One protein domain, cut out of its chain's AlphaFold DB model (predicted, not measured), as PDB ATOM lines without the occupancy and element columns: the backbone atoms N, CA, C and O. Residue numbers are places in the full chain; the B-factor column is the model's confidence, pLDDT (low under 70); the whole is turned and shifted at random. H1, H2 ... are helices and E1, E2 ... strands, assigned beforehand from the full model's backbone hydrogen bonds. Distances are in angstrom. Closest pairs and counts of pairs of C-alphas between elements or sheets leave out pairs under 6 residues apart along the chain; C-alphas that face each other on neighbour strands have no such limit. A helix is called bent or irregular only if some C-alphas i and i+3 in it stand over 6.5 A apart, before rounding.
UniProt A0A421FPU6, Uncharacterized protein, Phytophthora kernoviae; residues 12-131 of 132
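Overview. This is residues 12 to 131 of the 132 residues of an uncharacterized protein of Phytophthora kernoviae (UniProt A0A421FPU6). A long, bent two-stranded ribbon, the hairpin of E2 and E3, runs from a lobe of four short helices and loops at one end of the longest axis to a second ribbon, E1 with E4, at the other end, which stands across a gap from it. A long stretch with no named element, residues 39 to 75, leads from the helical lobe to E1, and its residues 63 to 70 stand free. The printed part has 120 residues, with four named helices followed by four named strands in two antiparallel sheets, E1 - E4 and E2 - E3; the class is mixed, helices and strands, with under half of the residues in named elements. It is only just compact, close to loose, with a radius of gyration of the C-alphas of 16.0 A, and spans 45 by 33 by 24 A.

Along the chain. E2, residues 91 to 100, is 25.8 A long and begins with C-alpha 91 at (20.439, -27.242, -30.965). E3, residues 106 to 117, is 27.6 A long. E1, residues 76 to 81, and E4, residues 124 to 129, are each 16.8 A long; E4 ends with C-alpha 129 at (5.904, -19.950, -36.491). H1 is residues 12 to 16, starting with C-alpha 12 at (6.429, -34.139, -7.845). H2 is residues 18 to 22, H3 residues 25 to 30 and H4 residues 33 to 38.

Arrangement. E2 and E3 form a hairpin, antiparallel at 161 degrees, with N 95 and O 112 2.8 A apart and N 99 and O 107 2.7 A apart, both within hydrogen-bond range. E2 bends by 62 degrees at residue 95 and E3 by 77 degrees at residue 114. E1 and E4 are antiparallel at 157 degrees, with N 79 and O 126 within hydrogen-bond range at 2.8 A. E3 and E4 are only just apart, with a closest distance of 8.3 A; E1 and E2 are apart. H1 and H2 touch only at the corner, the closest C-alphas being those of Arg 14 and Ser 21, 4.4 A apart. H4 is close to H2 but not clearly touching, the closest C-alphas being those of Leu 20 and Leu 36, 7.3 A apart. H3 and H4 are close but not clearly touching, with the C-alphas of Leu 28 and Leu 36 closest at 7.7 A; they run opposite ways at a steep tilt of 55 degrees. Every O i to N i+4 pair is within hydrogen-bond range in H1, H3 and H4; in H2 it is 0 of 1, while 2 of 2 O i to N i+3 pairs are.

Size, cuts and confidence. The two C-alphas farthest apart, those of Asp 43 and Gly 74, are 48.1 A apart. The printed part has no cut. The link from H4 to E1, 37 residues, is long. The mean pLDDT of the printed part is 88.4, and residues 130 to 131 are under 70.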
ATOM      1  N   LYS A  12       6.387 -32.770  -7.317       91.50
ATOM      2  CA  LYS A  12       6.429 -34.139  -7.845       91.50
ATOM      3  C   LYS A  12       7.823 -34.504  -8.345       91.50
ATOM      4  O   LYS A  12       8.319 -35.563  -7.978       91.50
ATOM      5  N   PHE A  13       8.474 -33.629  -9.119       93.38
ATOM      6  CA  PHE A  13       9.866 -33.839  -9.526       93.38
ATOM      7  C   PHE A  13      10.762 -34.057  -8.302       93.38
ATOM      8  O   PHE A  13      11.527 -35.016  -8.256       93.38
ATOM      9  N   ARG A  14      10.624 -33.203  -7.279       94.50
ATOM     10  CA  ARG A  14      11.405 -33.300  -6.037       94.50
ATOM     11  C   ARG A  14      11.163 -34.611  -5.295       94.50
ATOM     12  O   ARG A  14      12.103 -35.187  -4.768       94.50
ATOM     13  N   LYS A  15       9.927 -35.101  -5.271       94.19
ATOM     14  CA  LYS A  15       9.585 -36.373  -4.629       94.19
ATOM     15  C   LYS A  15      10.126 -37.584  -5.396       94.19
ATOM     16  O   LYS A  15      10.576 -38.542  -4.778       94.19
ATOM     17  N   ASP A  16      10.067 -37.542  -6.724       94.38
ATOM     18  CA  ASP A  16      10.301 -38.712  -7.572       94.38
ATOM     19  C   ASP A  16      11.748 -38.811  -8.090       94.38
ATOM     20  O   ASP A  16      12.190 -39.893  -8.474       94.38
ATOM     21  N   GLY A  17      12.493 -37.701  -8.106       94.38
ATOM     22  CA  GLY A  17      13.807 -37.581  -8.748       94.38
ATOM     23  C   GLY A  17      14.997 -38.157  -7.974       94.38
ATOM     24  O   GLY A  17      16.136 -37.952  -8.387       94.38
ATOM     25  N   GLY A  18      14.776 -38.833  -6.843       95.31
ATOM     26  CA  GLY A  18      15.852 -39.430  -6.045       95.31
ATOM     27  C   GLY A  18      16.874 -38.392  -5.568       95.31
ATOM     28  O   GLY A  18      16.517 -37.380  -4.969       95.31
ATOM     29  N   THR A  19      18.154 -38.608  -5.859       94.81
ATOM     30  CA  THR A  19      19.270 -37.676  -5.579       94.81
ATOM     31  C   THR A  19      19.105 -36.292  -6.213       94.81
ATOM     32  O   THR A  19      19.600 -35.303  -5.667       94.81
ATOM     33  N   LEU A  20      18.392 -36.178  -7.339       95.25
ATOM     34  CA  LEU A  20      18.133 -34.891  -7.995       95.25
ATOM     35  C   LEU A  20      17.213 -33.987  -7.168       95.25
ATOM     36  O   LEU A  20      17.215 -32.772  -7.358       95.25
ATOM     37  N   SER A  21      16.486 -34.550  -6.199       94.25
ATOM     38  CA  SER A  21      15.678 -33.786  -5.244       94.25
ATOM     39  C   SER A  21      16.484 -32.757  -4.447       94.25
ATOM     40  O   SER A  21      15.903 -31.769  -4.002       94.25
ATOM     41  N   GLN A  22      17.802 -32.945  -4.326       92.25
ATOM     42  CA  GLN A  22      18.710 -32.081  -3.565       92.25
ATOM     43  C   GLN A  22      19.433 -31.026  -4.424       92.25
ATOM     44  O   GLN A  22      20.154 -30.193  -3.887       92.25
ATOM     45  N   ALA A  23      19.283 -31.057  -5.752       93.75
ATOM     46  CA  ALA A  23      19.918 -30.091  -6.657       93.75
ATOM     47  C   ALA A  23      19.224 -28.716  -6.627       93.75
ATOM     48  O   ALA A  23      18.028 -28.623  -6.351       93.75
ATOM     49  N   GLY A  24      19.930 -27.637  -6.962       93.44
ATOM     50  CA  GLY A  24      19.299 -26.319  -7.143       93.44
ATOM     51  C   GLY A  24      18.373 -26.288  -8.369       93.44
ATOM     52  O   GLY A  24      18.565 -27.065  -9.303       93.44
ATOM     53  N   ASP A  25      17.376 -25.397  -8.399       92.38
ATOM     54  CA  ASP A  25      16.474 -25.264  -9.561       92.38
ATOM     55  C   ASP A  25      17.240 -24.914 -10.845       92.38
ATOM     56  O   ASP A  25      17.014 -25.530 -11.885       92.38
ATOM     57  N   GLU A  26      18.195 -23.986 -10.764       88.44
ATOM     58  CA  GLU A  26      19.036 -23.596 -11.903       88.44
ATOM     59  C   GLU A  26      19.873 -24.770 -12.420       88.44
ATOM     60  O   GLU A  26      19.978 -24.991 -13.627       88.44
ATOM     61  N   GLU A  27      20.418 -25.581 -11.508       90.31
ATOM     62  CA  GLU A  27      21.169 -26.781 -11.872       90.31
ATOM     63  C   GLU A  27      20.284 -27.754 -12.662       90.31
ATOM     64  O   GLU A  27      20.678 -28.262 -13.710       90.31
ATOM     65  N   LEU A  28      19.054 -27.979 -12.200       91.56
ATOM     66  CA  LEU A  28      18.099 -28.863 -12.869       91.56
ATOM     67  C   LEU A  28      17.601 -28.307 -14.209       91.56
ATOM     68  O   LEU A  28      17.169 -29.080 -15.065       91.56
ATOM     69  N   GLN A  29      17.656 -26.989 -14.410       87.12
ATOM     70  CA  GLN A  29      17.223 -26.336 -15.644       87.12
ATOM     71  C   GLN A  29      18.315 -26.323 -16.720       87.12
ATOM     72  O   GLN A  29      18.005 -26.575 -17.889       87.12
ATOM     73  N   TYR A  30      19.578 -26.077 -16.353       83.31
ATOM     74  CA  TYR A  30      20.634 -25.795 -17.334       83.31
ATOM     75  C   TYR A  30      21.765 -26.830 -17.376       83.31
ATOM     76  O   TYR A  30      22.394 -26.965 -18.428       83.31
ATOM     77  N   SER A  31      22.003 -27.615 -16.316       86.69
ATOM     78  CA  SER A  31      23.141 -28.549 -16.292       86.69
ATOM     79  C   SER A  31      23.063 -29.603 -17.400       86.69
ATOM     80  O   SER A  31      21.967 -30.047 -17.753       86.69
ATOM     81  N   PRO A  32      24.199 -30.052 -17.958       85.50
ATOM     82  CA  PRO A  32      24.237 -31.189 -18.873       85.50
ATOM     83  C   PRO A  32      23.546 -32.421 -18.280       85.50
ATOM     84  O   PRO A  32      23.711 -32.738 -17.097       85.50
ATOM     85  N   ILE A  33      22.773 -33.128 -19.106       88.75
ATOM     86  CA  ILE A  33      22.036 -34.321 -18.671       88.75
ATOM     87  C   ILE A  33      22.996 -35.421 -18.213       88.75
ATOM     88  O   ILE A  33      22.689 -36.161 -17.284       88.75
ATOM     89  N   GLU A  34      24.185 -35.473 -18.808       87.69
ATOM     90  CA  GLU A  34      25.274 -36.375 -18.467       87.69
ATOM     91  C   GLU A  34      25.699 -36.175 -17.011       87.69
ATOM     92  O   GLU A  34      25.776 -37.153 -16.269       87.69
ATOM     93  N   LEU A  35      25.885 -34.925 -16.570       89.19
ATOM     94  CA  LEU A  35      26.244 -34.609 -15.183       89.19
ATOM     95  C   LEU A  35      25.109 -34.946 -14.214       89.19
ATOM     96  O   LEU A  35      25.340 -35.576 -13.183       89.19
ATOM     97  N   LEU A  36      23.868 -34.594 -14.557       92.69
ATOM     98  CA  LEU A  36      22.711 -34.923 -13.719       92.69
ATOM     99  C   LEU A  36      22.528 -36.442 -13.587       92.69
ATOM    100  O   LEU A  36      22.292 -36.944 -12.492       92.69
ATOM    101  N   SER A  37      22.713 -37.194 -14.675       91.31
ATOM    102  CA  SER A  37      22.563 -38.654 -14.700       91.31
ATOM    103  C   SER A  37      23.603 -39.409 -13.864       91.31
ATOM    104  O   SER A  37      23.410 -40.588 -13.553       91.31
ATOM    105  N   GLN A  38      24.701 -38.745 -13.488       90.75
ATOM    106  CA  GLN A  38      25.741 -39.306 -12.627       90.75
ATOM    107  C   GLN A  38      25.398 -39.204 -11.138       90.75
ATOM    108  O   GLN A  38      25.975 -39.936 -10.335       90.75
ATOM    109  N   ARG A  39      24.441 -38.352 -10.747       91.06
ATOM    110  CA  ARG A  39      24.004 -38.228  -9.352       91.06
ATOM    111  C   ARG A  39      23.246 -39.489  -8.943       91.06
ATOM    112  O   ARG A  39      22.047 -39.593  -9.167       91.06
ATOM    113  N   LYS A  40      23.920 -40.455  -8.318       86.00
ATOM    114  CA  LYS A  40      23.306 -41.702  -7.835       86.00
ATOM    115  C   LYS A  40      23.751 -41.994  -6.408       86.00
ATOM    116  O   LYS A  40      24.944 -42.024  -6.128       86.00
ATOM    117  N   GLN A  41      22.793 -42.256  -5.524       89.81
ATOM    118  CA  GLN A  41      23.045 -42.665  -4.145       89.81
ATOM    119  C   GLN A  41      21.985 -43.680  -3.728       89.81
ATOM    120  O   GLN A  41      20.797 -43.476  -3.967       89.81
ATOM    121  N   LYS A  42      22.419 -44.775  -3.098       90.56
ATOM    122  CA  LYS A  42      21.546 -45.894  -2.716       90.56
ATOM    123  C   LYS A  42      20.388 -45.464  -1.806       90.56
ATOM    124  O   LYS A  42      19.301 -46.019  -1.922       90.56
ATOM    125  N   ASP A  43      20.620 -44.472  -0.952       94.06
ATOM    126  CA  ASP A  43      19.644 -43.999   0.039       94.06
ATOM    127  C   ASP A  43      18.569 -43.077  -0.560       94.06
ATOM    128  O   ASP A  43      17.551 -42.825   0.078       94.06
ATOM    129  N   PHE A  44      18.768 -42.604  -1.795       93.00
ATOM    130  CA  PHE A  44      17.847 -41.713  -2.506       93.00
ATOM    131  C   PHE A  44      17.494 -42.285  -3.887       93.00
ATOM    132  O   PHE A  44      17.876 -41.711  -4.913       93.00
ATOM    133  N   PRO A  45      16.794 -43.434  -3.946       93.56
ATOM    134  CA  PRO A  45      16.410 -44.037  -5.213       93.56
ATOM    135  C   PRO A  45      15.389 -43.168  -5.960       93.56
ATOM    136  O   PRO A  45      14.485 -42.587  -5.359       93.56
ATOM    137  N   GLU A  46      15.507 -43.119  -7.286       94.75
ATOM    138  CA  GLU A  46      14.480 -42.539  -8.158       94.75
ATOM    139  C   GLU A  46      13.193 -43.383  -8.117       94.75
ATOM    140  O   GLU A  46      13.228 -44.615  -8.010       94.75
ATOM    141  N   ALA A  47      12.036 -42.736  -8.249       94.62
ATOM    142  CA  ALA A  47      10.767 -43.436  -8.402       94.62
ATOM    143  C   ALA A  47      10.726 -44.207  -9.733       94.62
ATOM    144  O   ALA A  47      11.265 -43.765 -10.745       94.62
ATOM    145  N   LYS A  48       9.988 -45.325  -9.784       93.44
ATOM    146  CA  LYS A  48       9.831 -46.131 -11.017       93.44
ATOM    147  C   LYS A  48       9.267 -45.333 -12.200       93.44
ATOM    148  O   LYS A  48       9.564 -45.637 -13.351       93.44
ATOM    149  N   THR A  49       8.471 -44.306 -11.912       91.62
ATOM    150  CA  THR A  49       7.864 -43.409 -12.901       91.62
ATOM    151  C   THR A  49       8.790 -42.281 -13.358       91.62
ATOM    152  O   THR A  49       8.404 -41.508 -14.232       91.62
ATOM    153  N   PHE A  50       9.982 -42.149 -12.771       93.12
ATOM    154  CA  PHE A  50      10.940 -41.096 -13.088       93.12
ATOM    155  C   PHE A  50      11.983 -41.560 -14.117       93.12
ATOM    156  O   PHE A  50      12.261 -42.751 -14.296       93.12
ATOM    157  N   SER A  51      12.543 -40.598 -14.849       92.12
ATOM    158  CA  SER A  51      13.757 -40.791 -15.635       92.12
ATOM    159  C   SER A  51      14.373 -39.462 -15.986       92.12
ATOM    160  O   SER A  51      13.759 -38.694 -16.718       92.12
ATOM    161  N   VAL A  52      15.621 -39.244 -15.579       91.88
ATOM    162  CA  VAL A  52      16.384 -38.057 -15.986       91.88
ATOM    163  C   VAL A  52      16.474 -37.910 -17.513       91.88
ATOM    164  O   VAL A  52      16.494 -36.796 -18.017       91.88
ATOM    165  N   MET A  53      16.423 -39.019 -18.265       88.88
ATOM    166  CA  MET A  53      16.466 -39.035 -19.736       88.88
ATOM    167  C   MET A  53      15.158 -38.603 -20.411       88.88
ATOM    168  O   MET A  53      15.083 -38.554 -21.638       88.88
ATOM    169  N   ASN A  54      14.104 -38.339 -19.643       88.69
ATOM    170  CA  ASN A  54      12.822 -37.943 -20.193       88.69
ATOM    171  C   ASN A  54      12.703 -36.424 -20.359       88.69
ATOM    172  O   ASN A  54      13.058 -35.669 -19.456       88.69
ATOM    173  N   GLY A  55      12.104 -35.975 -21.463       81.12
ATOM    174  CA  GLY A  55      11.768 -34.568 -21.668       81.12
ATOM    175  C   GLY A  55      12.975 -33.656 -21.465       81.12
ATOM    176  O   GLY A  55      14.058 -33.921 -21.979       81.12
ATOM    177  N   CYS A  56      12.790 -32.588 -20.687       82.25
ATOM    178  CA  CYS A  56      13.896 -31.762 -20.217       82.25
ATOM    179  C   CYS A  56      14.349 -32.277 -18.842       82.25
ATOM    180  O   CYS A  56      13.795 -31.866 -17.823       82.25
ATOM    181  N   ARG A  57      15.324 -33.196 -18.816       89.50
ATOM    182  CA  ARG A  57      16.020 -33.650 -17.589       89.50
ATOM    183  C   ARG A  57      15.108 -34.308 -16.537       89.50
ATOM    184  O   ARG A  57      15.289 -34.133 -15.337       89.50
ATOM    185  N   GLY A  58      14.101 -35.051 -16.983       89.94
ATOM    186  CA  GLY A  58      13.135 -35.772 -16.148       89.94
ATOM    187  C   GLY A  58      11.869 -35.006 -15.798       89.94
ATOM    188  O   GLY A  58      10.989 -35.537 -15.122       89.94
ATOM    189  N   THR A  59      11.728 -33.779 -16.293       89.44
ATOM    190  CA  THR A  59      10.503 -33.007 -16.102       89.44
ATOM    191  C   THR A  59       9.365 -33.494 -17.004       89.44
ATOM    192  O   THR A  59       9.542 -33.769 -18.194       89.44
ATOM    193  N   VAL A  60       8.158 -33.560 -16.434       89.19
ATOM    194  CA  VAL A  60       6.914 -33.896 -17.141       89.19
ATOM    195  C   VAL A  60       5.912 -32.753 -17.073       89.19
ATOM    196  O   VAL A  60       6.058 -31.819 -16.283       89.19
ATOM    197  N   TYR A  61       4.955 -32.709 -18.000       86.81
ATOM    198  CA  TYR A  61       3.853 -31.746 -17.928       86.81
ATOM    199  C   TYR A  61       2.865 -32.211 -16.880       86.81
ATOM    200  O   TYR A  61       2.422 -33.356 -16.907       86.81
ATOM    201  N   GLU A  62       2.536 -31.302 -15.974       85.94
ATOM    202  CA  GLU A  62       1.581 -31.515 -14.904       85.94
ATOM    203  C   GLU A  62       0.521 -30.422 -15.016       85.94
ATOM    204  O   GLU A  62       0.848 -29.265 -15.285       85.94
ATOM    205  N   ALA A  63      -0.748 -30.779 -14.809       80.94
ATOM    206  CA  ALA A  63      -1.874 -29.851 -14.952       80.94
ATOM    207  C   ALA A  63      -1.808 -28.646 -13.987       80.94
ATOM    208  O   ALA A  63      -2.503 -27.661 -14.201       80.94
ATOM    209  N   GLY A  64      -0.962 -28.710 -12.952       79.94
ATOM    210  CA  GLY A  64      -0.698 -27.618 -12.009       79.94
ATOM    211  C   GLY A  64       0.543 -26.774 -12.320       79.94
ATOM    212  O   GLY A  64       0.881 -25.908 -11.518       79.94
ATOM    213  N   ASN A  65       1.243 -27.013 -13.434       85.56
ATOM    214  CA  ASN A  65       2.396 -26.194 -13.805       85.56
ATOM    215  C   ASN A  65       1.943 -24.764 -14.105       85.56
ATOM    216  O   ASN A  65       1.176 -24.535 -15.038       85.56
ATOM    217  N   THR A  66       2.472 -23.800 -13.355       84.25
ATOM    218  CA  THR A  66       2.165 -22.379 -13.565       84.25
ATOM    219  C   THR A  66       3.043 -21.765 -14.650       84.25
ATOM    220  O   THR A  66       2.640 -20.810 -15.308       84.25
ATOM    221  N   ASN A  67       4.225 -22.343 -14.892       86.88
ATOM    222  CA  ASN A  67       5.172 -21.847 -15.887       86.88
ATOM    223  C   ASN A  67       4.929 -22.468 -17.270       86.88
ATOM    224  O   ASN A  67       5.738 -23.263 -17.753       86.88
ATOM    225  N   ILE A  68       3.793 -22.136 -17.891       84.81
ATOM    226  CA  ILE A  68       3.406 -22.638 -19.213       84.81
ATOM    227  C   ILE A  68       3.138 -21.475 -20.165       84.81
ATOM    228  O   ILE A  68       2.223 -20.679 -19.970       84.81
ATOM    229  N   THR A  69       3.904 -21.424 -21.251       85.31
ATOM    230  CA  THR A  69       3.654 -20.502 -22.356       85.31
ATOM    231  C   THR A  69       2.678 -21.147 -23.333       85.31
ATOM    232  O   THR A  69       2.997 -22.148 -23.974       85.31
ATOM    233  N   THR A  70       1.476 -20.582 -23.454       85.25
ATOM    234  CA  THR A  70       0.492 -21.048 -24.439       85.25
ATOM    235  C   THR A  70       0.845 -20.492 -25.810       85.25
ATOM    236  O   THR A  70       0.868 -19.278 -26.003       85.25
ATOM    237  N   LEU A  71       1.103 -21.381 -26.767       84.69
ATOM    238  CA  LEU A  71       1.422 -21.020 -28.143       84.69
ATOM    239  C   LEU A  71       0.201 -21.307 -29.024       84.69
ATOM    240  O   LEU A  71      -0.338 -22.414 -29.005       84.69
ATOM    241  N   LYS A  72      -0.261 -20.305 -29.777       85.38
ATOM    242  CA  LYS A  72      -1.410 -20.453 -30.680       85.38
ATOM    243  C   LYS A  72      -0.947 -21.052 -32.017       85.38
ATOM    244  O   LYS A  72       0.053 -20.579 -32.558       85.38
ATOM    245  N   PRO A  73      -1.665 -22.035 -32.593       85.31
ATOM    246  CA  PRO A  73      -1.380 -22.504 -33.947       85.31
ATOM    247  C   PRO A  73      -1.378 -21.348 -34.957       85.31
ATOM    248  O   PRO A  73      -2.244 -20.473 -34.908       85.31
ATOM    249  N   GLY A  74      -0.392 -21.338 -35.851       84.19
ATOM    250  CA  GLY A  74      -0.181 -20.302 -36.862       84.19
ATOM    251  C   GLY A  74       0.369 -18.975 -36.333       84.19
ATOM    252  O   GLY A  74       0.578 -18.067 -37.129       84.19
ATOM    253  N   ALA A  75       0.594 -18.834 -35.021       86.81
ATOM    254  CA  ALA A  75       1.196 -17.635 -34.450       86.81
ATOM    255  C   ALA A  75       2.723 -17.743 -34.373       86.81
ATOM    256  O   ALA A  75       3.286 -18.830 -34.184       86.81
ATOM    257  N   ASP A  76       3.366 -16.584 -34.470       86.44
ATOM    258  CA  ASP A  76       4.801 -16.444 -34.263       86.44
ATOM    259  C   ASP A  76       5.149 -16.414 -32.772       86.44
ATOM    260  O   ASP A  76       4.414 -15.859 -31.947       86.44
ATOM    261  N   PHE A  77       6.308 -16.967 -32.442       87.19
ATOM    262  CA  PHE A  77       6.936 -16.901 -31.130       87.19
ATOM    263  C   PHE A  77       8.452 -16.821 -31.295       87.19
ATOM    264  O   PHE A  77       9.002 -17.303 -32.288       87.19
ATOM    265  N   ASP A  78       9.117 -16.250 -30.298       88.12
ATOM    266  CA  ASP A  78      10.566 -16.102 -30.317       88.12
ATOM    267  C   ASP A  78      11.171 -17.047 -29.283       88.12
ATOM    268  O   ASP A  78      10.652 -17.218 -28.180       88.12
ATOM    269  N   VAL A  79      12.260 -17.706 -29.657       86.25
ATOM    270  CA  VAL A  79      13.050 -18.552 -28.766       86.25
ATOM    271  C   VAL A  79      14.363 -17.849 -28.513       86.25
ATOM    272  O   VAL A  79      15.121 -17.600 -29.448       86.25
ATOM    273  N   GLU A  80      14.629 -17.566 -27.247       87.00
ATOM    274  CA  GLU A  80      15.877 -16.970 -26.791       87.00
ATOM    275  C   GLU A  80      16.684 -18.005 -26.016       87.00
ATOM    276  O   GLU A  80      16.129 -18.851 -25.308       87.00
ATOM    277  N   TRP A  81      18.004 -17.943 -26.143       85.94
ATOM    278  CA  TRP A  81      18.902 -18.776 -25.356       85.94
ATOM    279  C   TRP A  81      20.146 -18.006 -24.936       85.94
ATOM    280  O   TRP A  81      20.689 -17.173 -25.669       85.94
ATOM    281  N   ILE A  82      20.615 -18.342 -23.738       84.25
ATOM    282  CA  ILE A  82      21.822 -17.793 -23.135       84.25
ATOM    283  C   ILE A  82      22.819 -18.937 -22.976       84.25
ATOM    284  O   ILE A  82      22.512 -19.972 -22.386       84.25
ATOM    285  N   ILE A  83      24.022 -18.736 -23.500       83.44
ATOM    286  CA  ILE A  83      25.164 -19.630 -23.375       83.44
ATOM    287  C   ILE A  83      26.127 -19.022 -22.362       83.44
ATOM    288  O   ILE A  83      26.778 -18.014 -22.626       83.44
ATOM    289  N   GLN A  84      26.218 -19.648 -21.190       81.38
ATOM    290  CA  GLN A  84      27.163 -19.237 -20.148       81.38
ATOM    291  C   GLN A  84      28.607 -19.641 -20.485       81.38
ATOM    292  O   GLN A  84      29.540 -18.914 -20.161       81.38
ATOM    293  N   ALA A  85      28.785 -20.783 -21.157       83.62
ATOM    294  CA  ALA A  85      30.078 -21.297 -21.594       83.62
ATOM    295  C   ALA A  85      29.977 -21.780 -23.054       83.62
ATOM    296  O   ALA A  85      29.258 -22.747 -23.321       83.62
ATOM    297  N   PRO A  86      30.636 -21.101 -24.012       86.44
ATOM    298  CA  PRO A  86      30.610 -21.491 -25.417       86.44
ATOM    299  C   PRO A  86      31.195 -22.883 -25.651       86.44
ATOM    300  O   PRO A  86      32.377 -23.127 -25.407       86.44
ATOM    301  N   HIS A  87      30.380 -23.776 -26.204       82.25
ATOM    302  CA  HIS A  87      30.804 -25.092 -26.668       82.25
ATOM    303  C   HIS A  87      30.222 -25.350 -28.060       82.25
ATOM    304  O   HIS A  87      29.052 -25.034 -28.282       82.25
ATOM    305  N   PRO A  88      30.995 -25.915 -29.008       86.62
ATOM    306  CA  PRO A  88      30.441 -26.363 -30.278       86.62
ATOM    307  C   PRO A  88      29.335 -27.387 -30.038       86.62
ATOM    308  O   PRO A  88      29.505 -28.332 -29.267       86.62
ATOM    309  N   GLY A  89      28.206 -27.210 -30.711       87.25
ATOM    310  CA  GLY A  89      27.076 -28.102 -30.543       87.25
ATOM    311  C   GLY A  89      25.937 -27.781 -31.487       87.25
ATOM    312  O   GLY A  89      25.904 -26.734 -32.138       87.25
ATOM    313  N   THR A  90      24.985 -28.705 -31.521       90.56
ATOM    314  CA  THR A  90      23.759 -28.577 -32.297       90.56
ATOM    315  C   THR A  90      22.581 -28.377 -31.354       90.56
ATOM    316  O   THR A  90      22.381 -29.173 -30.435       90.56
ATOM    317  N   MET A  91      21.745 -27.373 -31.614       89.62
ATOM    318  CA  MET A  91      20.439 -27.242 -30.965       89.62
ATOM    319  C   MET A  91      19.340 -27.762 -31.886       89.62
ATOM    320  O   MET A  91      19.298 -27.437 -33.070       89.62
ATOM    321  N   LYS A  92      18.440 -28.581 -31.333       90.81
ATOM    322  CA  LYS A  92      17.226 -29.051 -32.008       90.81
ATOM    323  C   LYS A  92      16.006 -28.569 -31.240       90.81
ATOM    324  O   LYS A  92      15.724 -29.071 -30.153       90.81
ATOM    325  N   LEU A  93      15.242 -27.657 -31.830       89.44
ATOM    326  CA  LEU A  93      13.944 -27.264 -31.292       89.44
ATOM    327  C   LEU A  93      12.879 -28.208 -31.840       89.44
ATOM    328  O   LEU A  93      12.730 -28.344 -33.053       89.44
ATOM    329  N   SER A  94      12.141 -28.873 -30.957       89.81
ATOM    330  CA  SER A  94      11.180 -29.906 -31.347       89.81
ATOM    331  C   SER A  94       9.866 -29.797 -30.587       89.81
ATOM    332  O   SER A  94       9.846 -29.472 -29.404       89.81
ATOM    333  N   ILE A  95       8.775 -30.161 -31.256       88.81
ATOM    334  CA  ILE A  95       7.500 -30.488 -30.624       88.81
ATOM    335  C   ILE A  95       7.565 -31.953 -30.209       88.81
ATOM    336  O   ILE A  95       7.934 -32.825 -31.002       88.81
ATOM    337  N   VAL A  96       7.186 -32.225 -28.966       90.69
ATOM    338  CA  VAL A  96       7.161 -33.573 -28.399       90.69
ATOM    339  C   VAL A  96       5.743 -33.975 -28.019       90.69
ATOM    340  O   VAL A  96       4.913 -33.129 -27.692       90.69
ATOM    341  N   LYS A  97       5.468 -35.280 -28.036       91.38
ATOM    342  CA  LYS A  97       4.217 -35.860 -27.533       91.38
ATOM    343  C   LYS A  97       4.514 -36.843 -26.402       91.38
ATOM    344  O   LYS A  97       5.510 -37.568 -26.489       91.38
ATOM    345  N   PRO A  98       3.698 -36.868 -25.336       91.62
ATOM    346  CA  PRO A  98       3.855 -37.860 -24.287       91.62
ATOM    347  C   PRO A  98       3.499 -39.253 -24.821       91.62
ATOM    348  O   PRO A  98       2.622 -39.419 -25.666       91.62
ATOM    349  N   SER A  99       4.179 -40.255 -24.290       92.56
ATOM    350  CA  SER A  99       3.877 -41.674 -24.433       92.56
ATOM    351  C   SER A  99       4.039 -42.319 -23.065       92.56
ATOM    352  O   SER A  99       4.965 -41.963 -22.346       92.56
ATOM    353  N   THR A 100       3.152 -43.228 -22.689       92.12
ATOM    354  CA  THR A 100       3.171 -43.839 -21.355       92.12
ATOM    355  C   THR A 100       3.455 -45.323 -21.499       92.12
ATOM    356  O   THR A 100       2.842 -45.979 -22.343       92.12
ATOM    357  N   ASP A 101       4.402 -45.845 -20.723       88.19
ATOM    358  CA  ASP A 101       4.653 -47.285 -20.682       88.19
ATOM    359  C   ASP A 101       3.698 -48.014 -19.718       88.19
ATOM    360  O   ASP A 101       2.867 -47.408 -19.039       88.19
ATOM    361  N   SER A 102       3.820 -49.341 -19.647       88.62
ATOM    362  CA  SER A 102       2.984 -50.193 -18.791       88.62
ATOM    363  C   SER A 102       3.156 -49.940 -17.288       88.62
ATOM    364  O   SER A 102       2.311 -50.367 -16.505       88.62
ATOM    365  N   SER A 103       4.215 -49.242 -16.871       87.19
ATOM    366  CA  SER A 103       4.457 -48.848 -15.480       87.19
ATOM    367  C   SER A 103       3.886 -47.467 -15.134       87.19
ATOM    368  O   SER A 103       4.023 -47.008 -14.000       87.19
ATOM    369  N   GLY A 104       3.245 -46.794 -16.097       87.06
ATOM    370  CA  GLY A 104       2.741 -45.430 -15.934       87.06
ATOM    371  C   GLY A 104       3.821 -44.358 -16.092       87.06
ATOM    372  O   GLY A 104       3.565 -43.182 -15.829       87.06
ATOM    373  N   LYS A 105       5.032 -44.729 -16.524       91.38
ATOM    374  CA  LYS A 105       6.115 -43.783 -16.773       91.38
ATOM    375  C   LYS A 105       5.853 -43.044 -18.078       91.38
ATOM    376  O   LYS A 105       5.760 -43.643 -19.151       91.38
ATOM    377  N   ILE A 106       5.738 -41.726 -17.971       91.62
ATOM    378  CA  ILE A 106       5.573 -40.836 -19.118       91.62
ATOM    379  C   ILE A 106       6.948 -40.604 -19.740       91.62
ATOM    380  O   ILE A 106       7.884 -40.250 -19.034       91.62
ATOM    381  N   MET A 107       7.050 -40.752 -21.057       92.31
ATOM    382  CA  MET A 107       8.207 -40.439 -21.887       92.31
ATOM    383  C   MET A 107       7.797 -39.504 -23.028       92.31
ATOM    384  O   MET A 107       6.822 -39.779 -23.730       92.31
ATOM    385  N   TYR A 108       8.542 -38.431 -23.267       92.44
ATOM    386  CA  TYR A 108       8.345 -37.556 -24.416       92.44
ATOM    387  C   TYR A 108       9.081 -38.083 -25.637       92.44
ATOM    388  O   TYR A 108      10.292 -38.284 -25.616       92.44
ATOM    389  N   LYS A 109       8.336 -38.262 -26.724       92.12
ATOM    390  CA  LYS A 109       8.881 -38.633 -28.028       92.12
ATOM    391  C   LYS A 109       8.856 -37.425 -28.946       92.12
ATOM    392  O   LYS A 109       7.895 -36.652 -28.932       92.12
ATOM    393  N   ASN A 110       9.909 -37.274 -29.745       91.94
ATOM    394  CA  ASN A 110       9.942 -36.277 -30.806       91.94
ATOM    395  C   ASN A 110       8.767 -36.531 -31.760       91.94
ATOM    396  O   ASN A 110       8.609 -37.640 -32.268       91.94
ATOM    397  N   TYR A 111       7.922 -35.520 -31.939       92.44
ATOM    398  CA  TYR A 111       6.839 -35.542 -32.914       92.44
ATOM    399  C   TYR A 111       7.245 -34.807 -34.192       92.44
ATOM    400  O   TYR A 111       6.976 -35.291 -35.288       92.44
ATOM    401  N   LYS A 112       7.887 -33.642 -34.047       90.81
ATOM    402  CA  LYS A 112       8.366 -32.825 -35.166       90.81
ATOM    403  C   LYS A 112       9.536 -31.959 -34.717       90.81
ATOM    404  O   LYS A 112       9.398 -31.202 -33.759       90.81
ATOM    405  N   THR A 113      10.652 -32.011 -35.432       92.44
ATOM    406  CA  THR A 113      11.725 -31.015 -35.298       92.44
ATOM    407  C   THR A 113      11.337 -29.772 -36.091       92.44
ATOM    408  O   THR A 113      11.039 -29.869 -37.279       92.44
ATOM    409  N   ILE A 114      11.302 -28.619 -35.427       89.06
ATOM    410  CA  ILE A 114      10.979 -27.330 -36.045       89.06
ATOM    411  C   ILE A 114      12.237 -26.731 -36.681       89.06
ATOM    412  O   ILE A 114      12.188 -26.256 -37.810       89.06
ATOM    413  N   ILE A 115      13.362 -26.759 -35.962       89.69
ATOM    414  CA  ILE A 115      14.641 -26.247 -36.458       89.69
ATOM    415  C   ILE A 115      15.817 -27.036 -35.879       89.69
ATOM    416  O   ILE A 115      15.752 -27.545 -34.756       89.69
ATOM    417  N   THR A 116      16.895 -27.088 -36.658       92.81
ATOM    418  CA  THR A 116      18.222 -27.545 -36.246       92.81
ATOM    419  C   THR A 116      19.208 -26.402 -36.478       92.81
ATOM    420  O   THR A 116      19.238 -25.848 -37.574       92.81
ATOM    421  N   LEU A 117      19.995 -26.044 -35.463       90.69
ATOM    422  CA  LEU A 117      21.085 -25.071 -35.556       90.69
ATOM    423  C   LEU A 117      22.406 -25.776 -35.254       90.69
ATOM    424  O   LEU A 117      22.619 -26.178 -34.115       90.69
ATOM    425  N   ASP A 118      23.288 -25.908 -36.245       87.06
ATOM    426  CA  ASP A 118      24.553 -26.653 -36.105       87.06
ATOM    427  C   ASP A 118      25.701 -25.841 -35.486       87.06
ATOM    428  O   ASP A 118      26.730 -26.394 -35.112       87.06
ATOM    429  N   SER A 119      25.543 -24.523 -35.370       84.94
ATOM    430  CA  SER A 119      26.517 -23.618 -34.740       84.94
ATOM    431  C   SER A 119      25.956 -23.022 -33.449       84.94
ATOM    432  O   SER A 119      25.887 -21.807 -33.277       84.94
ATOM    433  N   PHE A 120      25.519 -23.887 -32.534       88.06
ATOM    434  CA  PHE A 120      24.918 -23.487 -31.264       88.06
ATOM    435  C   PHE A 120      25.974 -23.344 -30.161       88.06
ATOM    436  O   PHE A 120      26.072 -24.171 -29.262       88.06
ATOM    437  N   ALA A 121      26.786 -22.290 -30.254       89.31
ATOM    438  CA  ALA A 121      27.842 -21.988 -29.279       89.31
ATOM    439  C   ALA A 121      27.761 -20.564 -28.703       89.31
ATOM    440  O   ALA A 121      28.565 -20.193 -27.854       89.31
ATOM    441  N   GLN A 122      26.820 -19.748 -29.180       89.12
ATOM    442  CA  GLN A 122      26.684 -18.334 -28.828       89.12
ATOM    443  C   GLN A 122      25.233 -18.021 -28.461       89.12
ATOM    444  O   GLN A 122      24.321 -18.753 -28.853       89.12
ATOM    445  N   ASN A 123      25.026 -16.926 -27.727       89.12
ATOM    446  CA  ASN A 123      23.693 -16.386 -27.445       89.12
ATOM    447  C   ASN A 123      22.935 -16.112 -28.746       89.12
ATOM    448  O   ASN A 123      23.540 -15.779 -29.766       89.12
ATOM    449  N   GLY A 124      21.611 -16.196 -28.701       86.38
ATOM    450  CA  GLY A 124      20.811 -15.907 -29.878       86.38
ATOM    451  C   GLY A 124      19.321 -15.835 -29.609       86.38
ATOM    452  O   GLY A 124      18.827 -16.212 -28.546       86.38
ATOM    453  N   VAL A 125      18.631 -15.323 -30.622       85.94
ATOM    454  CA  VAL A 125      17.178 -15.227 -30.695       85.94
ATOM    455  C   VAL A 125      16.752 -15.771 -32.050       85.94
ATOM    456  O   VAL A 125      17.374 -15.470 -33.072       85.94
ATOM    457  N   LEU A 126      15.692 -16.569 -32.065       84.88
ATOM    458  CA  LEU A 126      15.094 -17.105 -33.279       84.88
ATOM    459  C   LEU A 126      13.590 -16.861 -33.266       84.88
ATOM    460  O   LEU A 126      12.898 -17.356 -32.379       84.88
ATOM    461  N   ARG A 127      13.081 -16.203 -34.307       83.19
ATOM    462  CA  ARG A 127      11.642 -16.125 -34.571       83.19
ATOM    463  C   ARG A 127      11.168 -17.362 -35.315       83.19
ATOM    464  O   ARG A 127      11.781 -17.773 -36.299       83.19
ATOM    465  N   ASN A 128      10.076 -17.951 -34.849       79.81
ATOM    466  CA  ASN A 128       9.511 -19.160 -35.423       79.81
ATOM    467  C   ASN A 128       7.981 -19.099 -35.455       79.81
ATOM    468  O   ASN A 128       7.367 -18.403 -34.652       79.81
ATOM    469  N   THR A 129       7.363 -19.863 -36.352       74.75
ATOM    470  CA  THR A 129       5.904 -19.950 -36.491       74.75
ATOM    471  C   THR A 129       5.470 -21.381 -36.232       74.75
ATOM    472  O   THR A 129       5.979 -22.325 -36.844       74.75
ATOM    473  N   ILE A 130       4.499 -21.574 -35.341       67.00
ATOM    474  CA  ILE A 130       3.968 -22.916 -35.096       67.00
ATOM    475  C   ILE A 130       3.021 -23.319 -36.221       67.00
ATOM    476  O   ILE A 130       1.868 -22.897 -36.250       67.00
ATOM    477  N   ILE A 131       3.478 -24.210 -37.097       61.78
ATOM    478  CA  ILE A 131       2.624 -24.912 -38.061       61.78
ATOM    479  C   ILE A 131       2.384 -26.330 -37.515       61.78
ATOM    480  O   ILE A 131       3.218 -27.228 -37.719       61.78
TER     481      ILE A 131